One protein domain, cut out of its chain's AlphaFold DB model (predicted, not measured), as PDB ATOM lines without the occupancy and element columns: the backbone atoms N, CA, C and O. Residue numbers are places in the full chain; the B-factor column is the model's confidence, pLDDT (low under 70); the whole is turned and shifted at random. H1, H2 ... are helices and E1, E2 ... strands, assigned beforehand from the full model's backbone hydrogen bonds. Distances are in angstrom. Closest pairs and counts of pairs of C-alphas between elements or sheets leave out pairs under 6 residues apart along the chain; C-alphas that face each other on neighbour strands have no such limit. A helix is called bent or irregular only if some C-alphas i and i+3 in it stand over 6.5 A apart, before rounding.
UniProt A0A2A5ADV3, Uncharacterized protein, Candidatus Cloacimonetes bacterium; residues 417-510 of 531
ATOM      1  N   VAL A 417     434.980 436.530 375.902       89.69
ATOM      2  CA  VAL A 417     435.653 437.754 375.456       89.69
ATOM      3  C   VAL A 417     435.313 438.885 376.409       89.69
ATOM      4  O   VAL A 417     434.182 438.988 376.890       89.69
ATOM      5  N   THR A 418     436.303 439.713 376.730       89.88
ATOM      6  CA  THR A 418     436.067 440.930 377.504       89.88
ATOM      7  C   THR A 418     436.924 442.063 376.973       89.88
ATOM      8  O   THR A 418     438.049 441.831 376.525       89.88
ATOM      9  N   ASP A 419     436.382 443.271 376.994       85.62
ATOM     10  CA  ASP A 419     437.098 444.474 376.593       85.62
ATOM     11  C   ASP A 419     437.948 445.038 377.736       85.62
ATOM     12  O   ASP A 419     437.758 444.717 378.911       85.62
ATOM     13  N   GLU A 420     438.894 445.908 377.383       82.44
ATOM     14  CA  GLU A 420     439.856 446.479 378.332       82.44
ATOM     15  C   GLU A 420     439.193 447.343 379.420       82.44
ATOM     16  O   GLU A 420     439.729 447.451 380.527       82.44
ATOM     17  N   MET A 421     438.014 447.906 379.132       81.94
ATOM     18  CA  MET A 421     437.237 448.747 380.044       81.94
ATOM     19  C   MET A 421     436.163 447.963 380.816       81.94
ATOM     20  O   MET A 421     435.520 448.534 381.699       81.94
ATOM     21  N   LEU A 422     436.019 446.656 380.554       76.31
ATOM     22  CA  LEU A 422     435.049 445.742 381.171       76.31
ATOM     23  C   LEU A 422     433.577 446.141 380.951       76.31
ATOM     24  O   LEU A 422     432.716 445.780 381.758       76.31
ATOM     25  N   PHE A 423     433.277 446.878 379.882       81.56
ATOM     26  CA  PHE A 423     431.901 447.163 379.473       81.56
ATOM     27  C   PHE A 423     431.193 445.917 378.933       81.56
ATOM     28  O   PHE A 423     430.002 445.730 379.175       81.56
ATOM     29  N   TYR A 424     431.940 445.031 378.277       82.94
ATOM     30  CA  TYR A 424     431.466 443.774 377.726       82.94
ATOM     31  C   TYR A 424     432.241 442.605 378.330       82.94
ATOM     32  O   TYR A 424     433.469 442.545 378.293       82.94
ATOM     33  N   THR A 425     431.508 441.626 378.855       88.44
ATOM     34  CA  THR A 425     432.021 440.298 379.209       88.44
ATOM     35  C   THR A 425     431.020 439.273 378.692       88.44
ATOM     36  O   THR A 425     429.923 439.151 379.231       88.44
ATOM     37  N   LEU A 426     431.385 438.553 377.635       89.81
ATOM     38  CA  LEU A 426     430.457 437.752 376.834       89.81
ATOM     39  C   LEU A 426     431.005 436.340 376.663       89.81
ATOM     40  O   LEU A 426     432.206 436.183 376.465       89.81
ATOM     41  N   ASP A 427     430.139 435.328 376.685       90.00
ATOM     42  CA  ASP A 427     430.487 433.981 376.221       90.00
ATOM     43  C   ASP A 427     429.945 433.807 374.806       90.00
ATOM     44  O   ASP A 427     428.732 433.674 374.625       90.00
ATOM     45  N   LEU A 428     430.818 433.734 373.801       88.62
ATOM     46  CA  LEU A 428     430.384 433.570 372.408       88.62
ATOM     47  C   LEU A 428     429.535 432.300 372.200       88.62
ATOM     48  O   LEU A 428     428.701 432.242 371.295       88.62
ATOM     49  N   ASN A 429     429.679 431.293 373.068       84.62
ATOM     50  CA  ASN A 429     428.911 430.052 373.004       84.62
ATOM     51  C   ASN A 429     427.495 430.151 373.605       84.62
ATOM     52  O   ASN A 429     426.709 429.219 373.426       84.62
ATOM     53  N   SER A 430     427.149 431.235 374.311       83.75
ATOM     54  CA  SER A 430     425.821 431.384 374.937       83.75
ATOM     55  C   SER A 430     425.191 432.775 374.871       83.75
ATOM     56  O   SER A 430     424.011 432.903 375.199       83.75
ATOM     57  N   SER A 431     425.940 433.798 374.457       88.19
ATOM     58  CA  SER A 431     425.437 435.167 374.329       88.19
ATOM     59  C   SER A 431     424.323 435.268 373.294       88.19
ATOM     60  O   SER A 431     424.304 434.548 372.286       88.19
ATOM     61  N   ARG A 432     423.381 436.173 373.569       89.50
ATOM     62  CA  ARG A 432     422.223 436.427 372.708       89.50
ATOM     63  C   ARG A 432     422.652 437.201 371.460       89.50
ATOM     64  O   ARG A 432     423.683 437.865 371.447       89.50
ATOM     65  N   SER A 433     421.866 437.107 370.389       87.06
ATOM     66  CA  SER A 433     422.220 437.747 369.116       87.06
ATOM     67  C   SER A 433     422.311 439.273 369.201       87.06
ATOM     68  O   SER A 433     423.122 439.838 368.484       87.06
ATOM     69  N   ASP A 434     421.522 439.917 370.066       89.00
ATOM     70  CA  ASP A 434     421.594 441.356 370.352       89.00
ATOM     71  C   ASP A 434     422.902 441.725 371.065       89.00
ATOM     72  O   ASP A 434     423.611 442.612 370.614       89.00
ATOM     73  N   GLU A 435     423.291 440.972 372.097       89.62
ATOM     74  CA  GLU A 435     424.564 441.186 372.812       89.62
ATOM     75  C   GLU A 435     425.784 440.994 371.906       89.62
ATOM     76  O   GLU A 435     426.764 441.732 372.002       89.62
ATOM     77  N   LEU A 436     425.731 439.985 371.031       89.69
ATOM     78  CA  LEU A 436     426.766 439.767 370.027       89.69
ATOM     79  C   LEU A 436     426.789 440.921 369.021       89.69
ATOM     80  O   LEU A 436     427.871 441.372 368.672       89.69
ATOM     81  N   TYR A 437     425.628 441.401 368.571       89.88
ATOM     82  CA  TYR A 437     425.555 442.526 367.640       89.88
ATOM     83  C   TYR A 437     426.188 443.780 368.226       89.88
ATOM     84  O   TYR A 437     427.107 444.309 367.613       89.88
ATOM     85  N   ASP A 438     425.783 444.184 369.430       88.38
ATOM     86  CA  ASP A 438     426.323 445.372 370.097       88.38
ATOM     87  C   ASP A 438     427.850 445.279 370.256       88.38
ATOM     88  O   ASP A 438     428.571 446.235 369.990       88.38
ATOM     89  N   PHE A 439     428.365 444.105 370.633       90.31
ATOM     90  CA  PHE A 439     429.805 443.882 370.753       90.31
ATOM     91  C   PHE A 439     430.535 443.929 369.407       90.31
ATOM     92  O   PHE A 439     431.585 444.556 369.286       90.31
ATOM     93  N   PHE A 440     430.024 443.241 368.386       89.38
ATOM     94  CA  PHE A 440     430.696 443.218 367.091       89.38
ATOM     95  C   PHE A 440     430.611 444.577 366.381       89.38
ATOM     96  O   PHE A 440     431.578 444.973 365.736       89.38
ATOM     97  N   ASP A 441     429.508 445.307 366.527       88.31
ATOM     98  CA  ASP A 441     429.357 446.663 365.994       88.31
ATOM     99  C   ASP A 441     430.338 447.633 366.664       88.31
ATOM    100  O   ASP A 441     431.130 448.275 365.977       88.31
ATOM    101  N   GLU A 442     430.406 447.647 367.996       87.62
ATOM    102  CA  GLU A 442     431.305 448.544 368.734       87.62
ATOM    103  C   GLU A 442     432.790 448.286 368.415       87.62
ATOM    104  O   GLU A 442     433.548 449.220 368.161       87.62
ATOM    105  N   TYR A 443     433.230 447.021 368.394       85.69
ATOM    106  CA  TYR A 443     434.665 446.694 368.329       85.69
ATOM    107  C   TYR A 443     435.185 446.328 366.937       85.69
ATOM    108  O   TYR A 443     436.401 446.201 366.762       85.69
ATOM    109  N   PHE A 444     434.306 446.114 365.954       84.69
ATOM    110  CA  PHE A 444     434.704 445.635 364.629       84.69
ATOM    111  C   PHE A 444     434.167 446.492 363.478       84.69
ATOM    112  O   PHE A 444     434.638 446.299 362.356       84.69
ATOM    113  N   SER A 445     433.272 447.463 363.713       83.81
ATOM    114  CA  SER A 445     432.720 448.341 362.659       83.81
ATOM    115  C   SER A 445     433.777 449.156 361.904       83.81
ATOM    116  O   SER A 445     433.601 449.454 360.723       83.81
ATOM    117  N   GLU A 446     434.918 449.466 362.530       81.81
ATOM    118  CA  GLU A 446     436.019 450.186 361.872       81.81
ATOM    119  C   GLU A 446     436.709 449.368 360.764       81.81
ATOM    120  O   GLU A 446     437.348 449.934 359.872       81.81
ATOM    121  N   PHE A 447     436.616 448.035 360.807       83.81
ATOM    122  CA  PHE A 447     437.335 447.152 359.881       83.81
ATOM    123  C   PHE A 447     436.517 445.963 359.356       83.81
ATOM    124  O   PHE A 447     437.071 445.129 358.638       83.81
ATOM    125  N   SER A 448     435.224 445.900 359.674       83.50
ATOM    126  CA  SER A 448     434.242 444.942 359.161       83.50
ATOM    127  C   SER A 448     432.971 445.689 358.768       83.50
ATOM    128  O   SER A 448     432.486 446.545 359.499       83.50
ATOM    129  N   SER A 449     432.410 445.359 357.611       85.50
ATOM    130  CA  SER A 449     431.110 445.889 357.193       85.50
ATOM    131  C   SER A 449     429.970 445.317 358.043       85.50
ATOM    132  O   SER A 449     430.050 444.191 358.535       85.50
ATOM    133  N   GLU A 450     428.852 446.038 358.128       86.56
ATOM    134  CA  GLU A 450     427.623 445.573 358.797       86.56
ATOM    135  C   GLU A 450     427.173 444.185 358.290       86.56
ATOM    136  O   GLU A 450     426.803 443.299 359.060       86.56
ATOM    137  N   ASN A 451     427.312 443.935 356.982       86.00
ATOM    138  CA  ASN A 451     427.028 442.631 356.377       86.00
ATOM    139  C   ASN A 451     427.972 441.515 356.855       86.00
ATOM    140  O   ASN A 451     427.560 440.355 356.930       86.00
ATOM    141  N   GLU A 452     429.242 441.818 357.129       83.12
ATOM    142  CA  GLU A 452     430.206 440.849 357.666       83.12
ATOM    143  C   GLU A 452     429.918 440.543 359.132       83.12
ATOM    144  O   GLU A 452     429.859 439.368 359.501       83.12
ATOM    145  N   ILE A 453     429.630 441.570 359.934       85.81
ATOM    146  CA  ILE A 453     429.197 441.426 361.330       85.81
ATOM    147  C   ILE A 453     427.944 440.545 361.407       85.81
ATOM    148  O   ILE A 453     427.911 439.552 362.139       85.81
ATOM    149  N   GLN A 454     426.947 440.810 360.561       88.31
ATOM    150  CA  GLN A 454     425.729 440.009 360.517       88.31
ATOM    151  C   GLN A 454     426.005 438.542 360.149       88.31
ATOM    152  O   GLN A 454     425.406 437.631 360.727       88.31
ATOM    153  N   LYS A 455     426.925 438.277 359.212       87.44
ATOM    154  CA  LYS A 455     427.331 436.905 358.856       87.44
ATOM    155  C   LYS A 455     428.014 436.187 360.017       87.44
ATOM    156  O   LYS A 455     427.742 435.001 360.219       87.44
ATOM    157  N   ILE A 456     428.859 436.881 360.777       86.88
ATOM    158  CA  ILE A 456     429.514 436.339 361.975       86.88
ATOM    159  C   ILE A 456     428.453 435.923 362.996       86.88
ATOM    160  O   ILE A 456     428.408 434.761 363.397       86.88
ATOM    161  N   ILE A 457     427.527 436.821 363.332       89.25
ATOM    162  CA  ILE A 457     426.466 436.567 364.321       89.25
ATOM    163  C   ILE A 457     425.558 435.417 363.879       89.25
ATOM    164  O   ILE A 457     425.234 434.536 364.677       89.25
ATOM    165  N   VAL A 458     425.177 435.370 362.598       89.69
ATOM    166  CA  VAL A 458     424.386 434.262 362.037       89.69
ATOM    167  C   VAL A 458     425.151 432.940 362.119       89.69
ATOM    168  O   VAL A 458     424.552 431.906 362.423       89.69
ATOM    169  N   THR A 459     426.462 432.957 361.880       87.56
ATOM    170  CA  THR A 459     427.317 431.767 361.970       87.56
ATOM    171  C   THR A 459     427.394 431.259 363.404       87.56
ATOM    172  O   THR A 459     427.089 430.086 363.635       87.56
ATOM    173  N   ILE A 460     427.677 432.141 364.366       87.44
ATOM    174  CA  ILE A 460     427.686 431.820 365.800       87.44
ATOM    175  C   ILE A 460     426.314 431.281 366.225       87.44
ATOM    176  O   ILE A 460     426.219 430.195 366.793       87.44
ATOM    177  N   GLY A 461     425.222 431.962 365.868       86.62
ATOM    178  CA  GLY A 461     423.863 431.527 366.196       86.62
ATOM    179  C   GLY A 461     423.489 430.172 365.581       86.62
ATOM    180  O   GLY A 461     422.771 429.380 366.197       86.62
ATOM    181  N   ARG A 462     423.986 429.853 364.378       86.25
ATOM    182  CA  ARG A 462     423.824 428.526 363.763       86.25
ATOM    183  C   ARG A 462     424.606 427.463 364.532       86.25
ATOM    184  O   ARG A 462     424.037 426.406 364.800       86.25
ATOM    185  N   MET A 463     425.855 427.742 364.906       84.19
ATOM    186  CA  MET A 463     426.677 426.834 365.711       84.19
ATOM    187  C   MET A 463     426.007 426.531 367.053       84.19
ATOM    188  O   MET A 463     425.802 425.362 367.379       84.19
ATOM    189  N   GLN A 464     425.551 427.568 367.764       80.38
ATOM    190  CA  GLN A 464     424.815 427.446 369.024       80.38
ATOM    191  C   GLN A 464     423.576 426.544 368.872       80.38
ATOM    192  O   GLN A 464     423.382 425.615 369.658       80.38
ATOM    193  N   LYS A 465     422.764 426.744 367.821       78.50
ATOM    194  CA  LYS A 465     421.583 425.902 367.530       78.50
ATOM    195  C   LYS A 465     421.935 424.449 367.207       78.50
ATOM    196  O   LYS A 465     421.137 423.557 367.482       78.50
ATOM    197  N   GLN A 466     423.102 424.211 366.617       73.00
ATOM    198  CA  GLN A 466     423.611 422.874 366.300       73.00
ATOM    199  C   GLN A 466     424.363 422.230 367.477       73.00
ATOM    200  O   GLN A 466     424.812 421.091 367.362       73.00
ATOM    201  N   GLY A 467     424.510 422.936 368.605       66.56
ATOM    202  CA  GLY A 467     425.306 422.485 369.745       66.56
ATOM    203  C   GLY A 467     426.812 422.432 369.462       66.56
ATOM    204  O   GLY A 467     427.550 421.817 370.234       66.56
ATOM    205  N   GLN A 468     427.263 423.051 368.368       73.31
ATOM    206  CA  GLN A 468     428.677 423.275 368.082       73.31
ATOM    207  C   GLN A 468     429.200 424.393 368.987       73.31
ATOM    208  O   GLN A 468     428.451 425.293 369.369       73.31
ATOM    209  N   LYS A 469     430.480 424.319 369.353       73.19
ATOM    210  CA  LYS A 469     431.110 425.252 370.290       73.19
ATOM    211  C   LYS A 469     432.389 425.800 369.684       73.19
ATOM    212  O   LYS A 469     433.146 425.042 369.083       73.19
ATOM    213  N   ILE A 470     432.626 427.085 369.908       77.12
ATOM    214  CA  ILE A 470     433.905 427.739 369.667       77.12
ATOM    215  C   ILE A 470     434.829 427.312 370.803       77.12
ATOM    216  O   ILE A 470     434.575 427.634 371.967       77.12
ATOM    217  N   ILE A 471     435.833 426.500 370.480       69.38
ATOM    218  CA  ILE A 471     436.828 425.993 371.443       69.38
ATOM    219  C   ILE A 471     438.118 426.813 371.342       69.38
ATOM    220  O   ILE A 471     438.763 427.081 372.353       69.38
ATOM    221  N   ASP A 472     438.437 427.231 370.126       71.69
ATOM    222  CA  ASP A 472     439.530 428.104 369.723       71.69
ATOM    223  C   ASP A 472     439.086 428.907 368.487       71.69
ATOM    224  O   ASP A 472     438.006 428.670 367.936       71.69
ATOM    225  N   MET A 473     439.888 429.888 368.076       72.25
ATOM    226  CA  MET A 473     439.567 430.716 366.908       72.25
ATOM    227  C   MET A 473     439.585 429.922 365.597       72.25
ATOM    228  O   MET A 473     438.772 430.204 364.726       72.25
ATOM    229  N   ASP A 474     440.394 428.863 365.513       68.44
ATOM    230  CA  ASP A 474     440.510 428.007 364.324       68.44
ATOM    231  C   ASP A 474     439.225 427.199 364.042       68.44
ATOM    232  O   ASP A 474     439.047 426.632 362.962       68.44
ATOM    233  N   SER A 475     438.310 427.125 365.015       65.06
ATOM    234  CA  SER A 475     437.047 426.392 364.900       65.06
ATOM    235  C   SER A 475     435.957 427.104 364.085       65.06
ATOM    236  O   SER A 475     434.912 426.497 363.820       65.06
ATOM    237  N   VAL A 476     436.173 428.359 363.668       72.25
ATOM    238  CA  VAL A 476     435.229 429.141 362.855       72.25
ATOM    239  C   VAL A 476     435.970 429.883 361.749       72.25
ATOM    240  O   VAL A 476     436.977 430.518 362.010       72.25
ATOM    241  N   GLU A 477     435.447 429.857 360.521       76.50
ATOM    242  CA  GLU A 477     435.986 430.671 359.423       76.50
ATOM    243  C   GLU A 477     435.647 432.156 359.642       76.50
ATOM    244  O   GLU A 477     434.610 432.653 359.188       76.50
ATOM    245  N   PHE A 478     436.511 432.867 360.361       80.75
ATOM    246  CA  PHE A 478     436.464 434.316 360.499       80.75
ATOM    247  C   PHE A 478     437.513 434.978 359.596       80.75
ATOM    248  O   PHE A 478     438.355 434.332 358.977       80.75
ATOM    249  N   SER A 479     437.435 436.304 359.451       82.06
ATOM    250  CA  SER A 479     438.550 437.028 358.843       82.06
ATOM    251  C   SER A 479     439.713 437.062 359.837       82.06
ATOM    252  O   SER A 479     439.490 437.214 361.038       82.06
ATOM    253  N   GLN A 480     440.953 436.999 359.347       84.56
ATOM    254  CA  GLN A 480     442.148 437.002 360.201       84.56
ATOM    255  C   GLN A 480     442.148 438.155 361.227       84.56
ATOM    256  O   GLN A 480     442.507 437.972 362.385       84.56
ATOM    257  N   LYS A 481     441.679 439.348 360.830       83.38
ATOM    258  CA  LYS A 481     441.575 440.508 361.734       83.38
ATOM    259  C   LYS A 481     440.574 440.287 362.872       83.38
ATOM    260  O   LYS A 481     440.813 440.730 363.994       83.38
ATOM    261  N   VAL A 482     439.447 439.632 362.583       83.81
ATOM    262  CA  VAL A 482     438.432 439.302 363.591       83.81
ATOM    263  C   VAL A 482     438.994 438.275 364.572       83.81
ATOM    264  O   VAL A 482     438.864 438.467 365.779       83.81
ATOM    265  N   GLU A 483     439.669 437.239 364.073       86.50
ATOM    266  CA  GLU A 483     440.309 436.206 364.900       86.50
ATOM    267  C   GLU A 483     441.363 436.798 365.835       86.50
ATOM    268  O   GLU A 483     441.314 436.564 367.041       86.50
ATOM    269  N   GLU A 484     442.277 437.619 365.309       87.12
ATOM    270  CA  GLU A 484     443.321 438.283 366.097       87.12
ATOM    271  C   GLU A 484     442.720 439.176 367.196       87.12
ATOM    272  O   GLU A 484     443.170 439.146 368.347       87.12
ATOM    273  N   SER A 485     441.666 439.932 366.873       87.12
ATOM    274  CA  SER A 485     440.973 440.783 367.843       87.12
ATOM    275  C   SER A 485     440.248 439.958 368.914       87.12
ATOM    276  O   SER A 485     440.438 440.204 370.109       87.12
ATOM    277  N   LEU A 486     439.466 438.942 368.538       88.56
ATOM    278  CA  LEU A 486     438.777 438.070 369.497       88.56
ATOM    279  C   LEU A 486     439.768 437.302 370.380       88.56
ATOM    280  O   LEU A 486     439.543 437.187 371.587       88.56
ATOM    281  N   ALA A 487     440.889 436.837 369.823       88.38
ATOM    282  CA  ALA A 487     441.968 436.210 370.580       88.38
ATOM    283  C   ALA A 487     442.570 437.177 371.611       88.38
ATOM    284  O   ALA A 487     442.784 436.786 372.760       88.38
ATOM    285  N   LYS A 488     442.774 438.454 371.251       89.75
ATOM    286  CA  LYS A 488     443.230 439.491 372.190       89.75
ATOM    287  C   LYS A 488     442.232 439.694 373.337       89.75
ATOM    288  O   LYS A 488     442.643 439.689 374.498       89.75
ATOM    289  N   HIS A 489     440.937 439.821 373.039       90.56
ATOM    290  CA  HIS A 489     439.884 439.986 374.052       90.56
ATOM    291  C   HIS A 489     439.749 438.753 374.958       90.56
ATOM    292  O   HIS A 489     439.581 438.877 376.174       90.56
ATOM    293  N   HIS A 490     439.873 437.551 374.393       90.75
ATOM    294  CA  HIS A 490     439.869 436.304 375.156       90.75
ATOM    295  C   HIS A 490     441.084 436.195 376.083       90.75
ATOM    296  O   HIS A 490     440.948 435.897 377.272       90.75
ATOM    297  N   GLN A 491     442.278 436.508 375.576       90.25
ATOM    298  CA  GLN A 491     443.494 436.506 376.382       90.25
ATOM    299  C   GLN A 491     443.434 437.560 377.493       90.25
ATOM    300  O   GLN A 491     443.876 437.301 378.616       90.25
ATOM    301  N   PHE A 492     442.861 438.734 377.216       90.50
ATOM    302  CA  PHE A 492     442.633 439.756 378.230       90.50
ATOM    303  C   PHE A 492     441.679 439.256 379.326       90.50
ATOM    304  O   PHE A 492     442.009 439.383 380.508       90.50
ATOM    305  N   TYR A 493     440.571 438.595 378.968       90.12
ATOM    306  CA  TYR A 493     439.674 437.950 379.934       90.12
ATOM    307  C   TYR A 493     440.412 436.941 380.827       90.12
ATOM    308  O   TYR A 493     440.306 437.012 382.055       90.12
ATOM    309  N   ILE A 494     441.201 436.035 380.232       88.50
ATOM    310  CA  ILE A 494     441.994 435.041 380.974       88.50
ATOM    311  C   ILE A 494     442.928 435.741 381.967       88.50
ATOM    312  O   ILE A 494     442.957 435.388 383.149       88.50
ATOM    313  N   ASN A 495     443.652 436.764 381.512       90.31
ATOM    314  CA  ASN A 495     444.597 437.509 382.343       90.31
ATOM    315  C   ASN A 495     443.896 438.229 383.506       90.31
ATOM    316  O   ASN A 495     444.407 438.221 384.628       90.31
ATOM    317  N   GLN A 496     442.721 438.823 383.271       88.94
ATOM    318  CA  GLN A 496     441.923 439.457 384.324       88.94
ATOM    319  C   GLN A 496     441.440 438.439 385.357       88.94
ATOM    320  O   GLN A 496     441.595 438.666 386.560       88.94
ATOM    321  N   LYS A 497     440.923 437.283 384.921       85.94
ATOM    322  CA  LYS A 497     440.497 436.222 385.843       85.94
ATOM    323  C   LYS A 497     441.644 435.653 386.654       85.94
ATOM    324  O   LYS A 497     441.489 435.474 387.861       85.94
ATOM    325  N   GLU A 498     442.807 435.454 386.052       89.38
ATOM    326  CA  GLU A 498     443.974 435.015 386.806       89.38
ATOM    327  C   GLU A 498     444.430 436.097 387.798       89.38
ATOM    328  O   GLU A 498     444.710 435.789 388.952       89.38
ATOM    329  N   LYS A 499     444.395 437.384 387.431       89.25
ATOM    330  CA  LYS A 499     444.693 438.491 388.358       89.25
ATOM    331  C   LYS A 499     443.718 438.549 389.542       89.25
ATOM    332  O   LYS A 499     444.155 438.767 390.678       89.25
ATOM    333  N   GLU A 500     442.421 438.328 389.314       86.62
ATOM    334  CA  GLU A 500     441.418 438.195 390.381       86.62
ATOM    335  C   GLU A 500     441.769 437.032 391.323       86.62
ATOM    336  O   GLU A 500     441.789 437.210 392.545       86.62
ATOM    337  N   VAL A 501     442.088 435.859 390.766       86.75
ATOM    338  CA  VAL A 501     442.475 434.660 391.529       86.75
ATOM    339  C   VAL A 501     443.740 434.919 392.344       86.75
ATOM    340  O   VAL A 501     443.744 434.652 393.542       86.75
ATOM    341  N   GLN A 502     444.780 435.510 391.755       87.69
ATOM    342  CA  GLN A 502     446.029 435.831 392.450       87.69
ATOM    343  C   GLN A 502     445.821 436.847 393.583       87.69
ATOM    344  O   GLN A 502     446.433 436.736 394.647       87.69
ATOM    345  N   THR A 503     444.921 437.815 393.397       85.94
ATOM    346  CA  THR A 503     444.555 438.785 394.444       85.94
ATOM    347  C   THR A 503     443.845 438.096 395.612       85.94
ATOM    348  O   THR A 503     444.196 438.314 396.777       85.94
ATOM    349  N   ARG A 504     442.882 437.211 395.324       83.06
ATOM    350  CA  ARG A 504     442.202 436.402 396.349       83.06
ATOM    351  C   ARG A 504     443.173 435.466 397.062       83.06
ATOM    352  O   ARG A 504     443.163 435.416 398.287       83.06
ATOM    353  N   LEU A 505     444.033 434.776 396.314       84.12
ATOM    354  CA  LEU A 505     445.038 433.857 396.843       84.12
ATOM    355  C   LEU A 505     445.986 434.569 397.809       84.12
ATOM    356  O   LEU A 505     446.184 434.095 398.923       84.12
ATOM    357  N   ARG A 506     446.507 435.740 397.426       80.00
ATOM    358  CA  ARG A 506     447.336 436.574 398.307       80.00
ATOM    359  C   ARG A 506     446.611 436.905 399.608       80.00
ATOM    360  O   ARG A 506     447.149 436.681 400.686       80.00
ATOM    361  N   THR A 507     445.356 437.336 399.504       75.25
ATOM    362  CA  THR A 507     444.537 437.686 400.673       75.25
ATOM    363  C   THR A 507     444.277 436.475 401.585       75.25
ATOM    364  O   THR A 507     444.269 436.610 402.811       75.25
ATOM    365  N   LEU A 508     444.079 435.283 401.006       74.19
ATOM    366  CA  LEU A 508     443.926 434.025 401.746       74.19
ATOM    367  C   LEU A 508     445.222 433.634 402.468       74.19
ATOM    368  O   LEU A 508     445.175 433.302 403.650       74.19
ATOM    369  N   LEU A 509     446.369 433.716 401.789       72.56
ATOM    370  CA  LEU A 509     447.678 433.370 402.357       72.56
ATOM    371  C   LEU A 509     448.133 434.347 403.452       72.56
ATOM    372  O   LEU A 509     448.783 433.936 404.407       72.56
ATOM    373  N   GLU A 510     447.754 435.623 403.368       67.38
ATOM    374  CA  GLU A 510     448.042 436.633 404.402       67.38
ATOM    375  C   GLU A 510     447.130 436.503 405.646       67.38
ATOM    376  O   GLU A 510     447.292 437.215 406.649       67.38
TER     377      GLU A 510
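What this domain is: This is residues 417 to 510 of the 531 residues of an uncharacterized protein of Candidatus Cloacimonetes bacterium (UniProt A0A2A5ADV3). One long helix, H3, starts beside a small compact body and reaches far past it as an arm; its residues 497 to 509, together with Glu 510, stick out free. The body holds a helical hairpin of H1 and H2, a looped first stretch with the short strand E1, the first part of H3, and the long loop of residues 466 to 479 that leads from H2 to H3. The printed part has 94 residues, with one named strand and three named helices in the order E1, H1, H2, H3, and its class is mostly helix. It is only just loose, close to compact, with a radius of gyration of the C-alphas of 15.1 A, and its elongated outline spans 52 by 30 by 23 A.

Where its parts are: H3, residues 480 to 509, is the longest helix, 42.7 A from C-alpha 480 at (442.148, 437.002, 360.201) to C-alpha 509 at (447.678, 433.370, 402.357). H2, residues 450 to 465, measures 22.4 A. H1, residues 433 to 444, measures 15.4 A. E1 is residues 425 to 427, 7.2 A long, and begins at C-alpha 425 at (432.021, 440.298, 379.209). No helix is bent or irregular.

How they stand to each other: H3 touches no helix. It is close to H1 but not clearly touching: their closest C-alphas, those of Phe 444 and Val 482, are 7.4 A apart, and their lines are about perpendicular at 77 degrees. H3 and E1 are near each other, with 6 pairs of C-alphas within 10 A. H2 and H3 are apart. H1 and H2 form a helical hairpin: they touch, with the C-alphas of Phe 440 and Ile 453 closest at 6.2 A, and run opposite ways at a steep tilt of 41 degrees. The closest C-alphas of E1 and H1, those of Leu 426 and Glu 435, are 7.9 A apart, while E1 and H2 are apart. E1 pairs with no named strand, but residues 417 to 418 pair antiparallel with residues 425 to 426 of E1. In H1, H2 and H3 every O i to N i+4 pair is within hydrogen-bond range.

The domain as a whole: The two C-alphas farthest apart, those of Asn 451 and Glu 510, are 52.8 A apart. Without the residues that stand free, the body of 80 residues spans 31 by 26 by 23 A, with a radius of gyration of 11.7 A. The printed part has no cut. The links from E1 to H1 and from H1 to H2 are tight, and the link from H2 to H3, 14 residues, is long. The mean pLDDT of the printed part is 84.0; residues 467, 471, 474 to 475 and 510 are under 70.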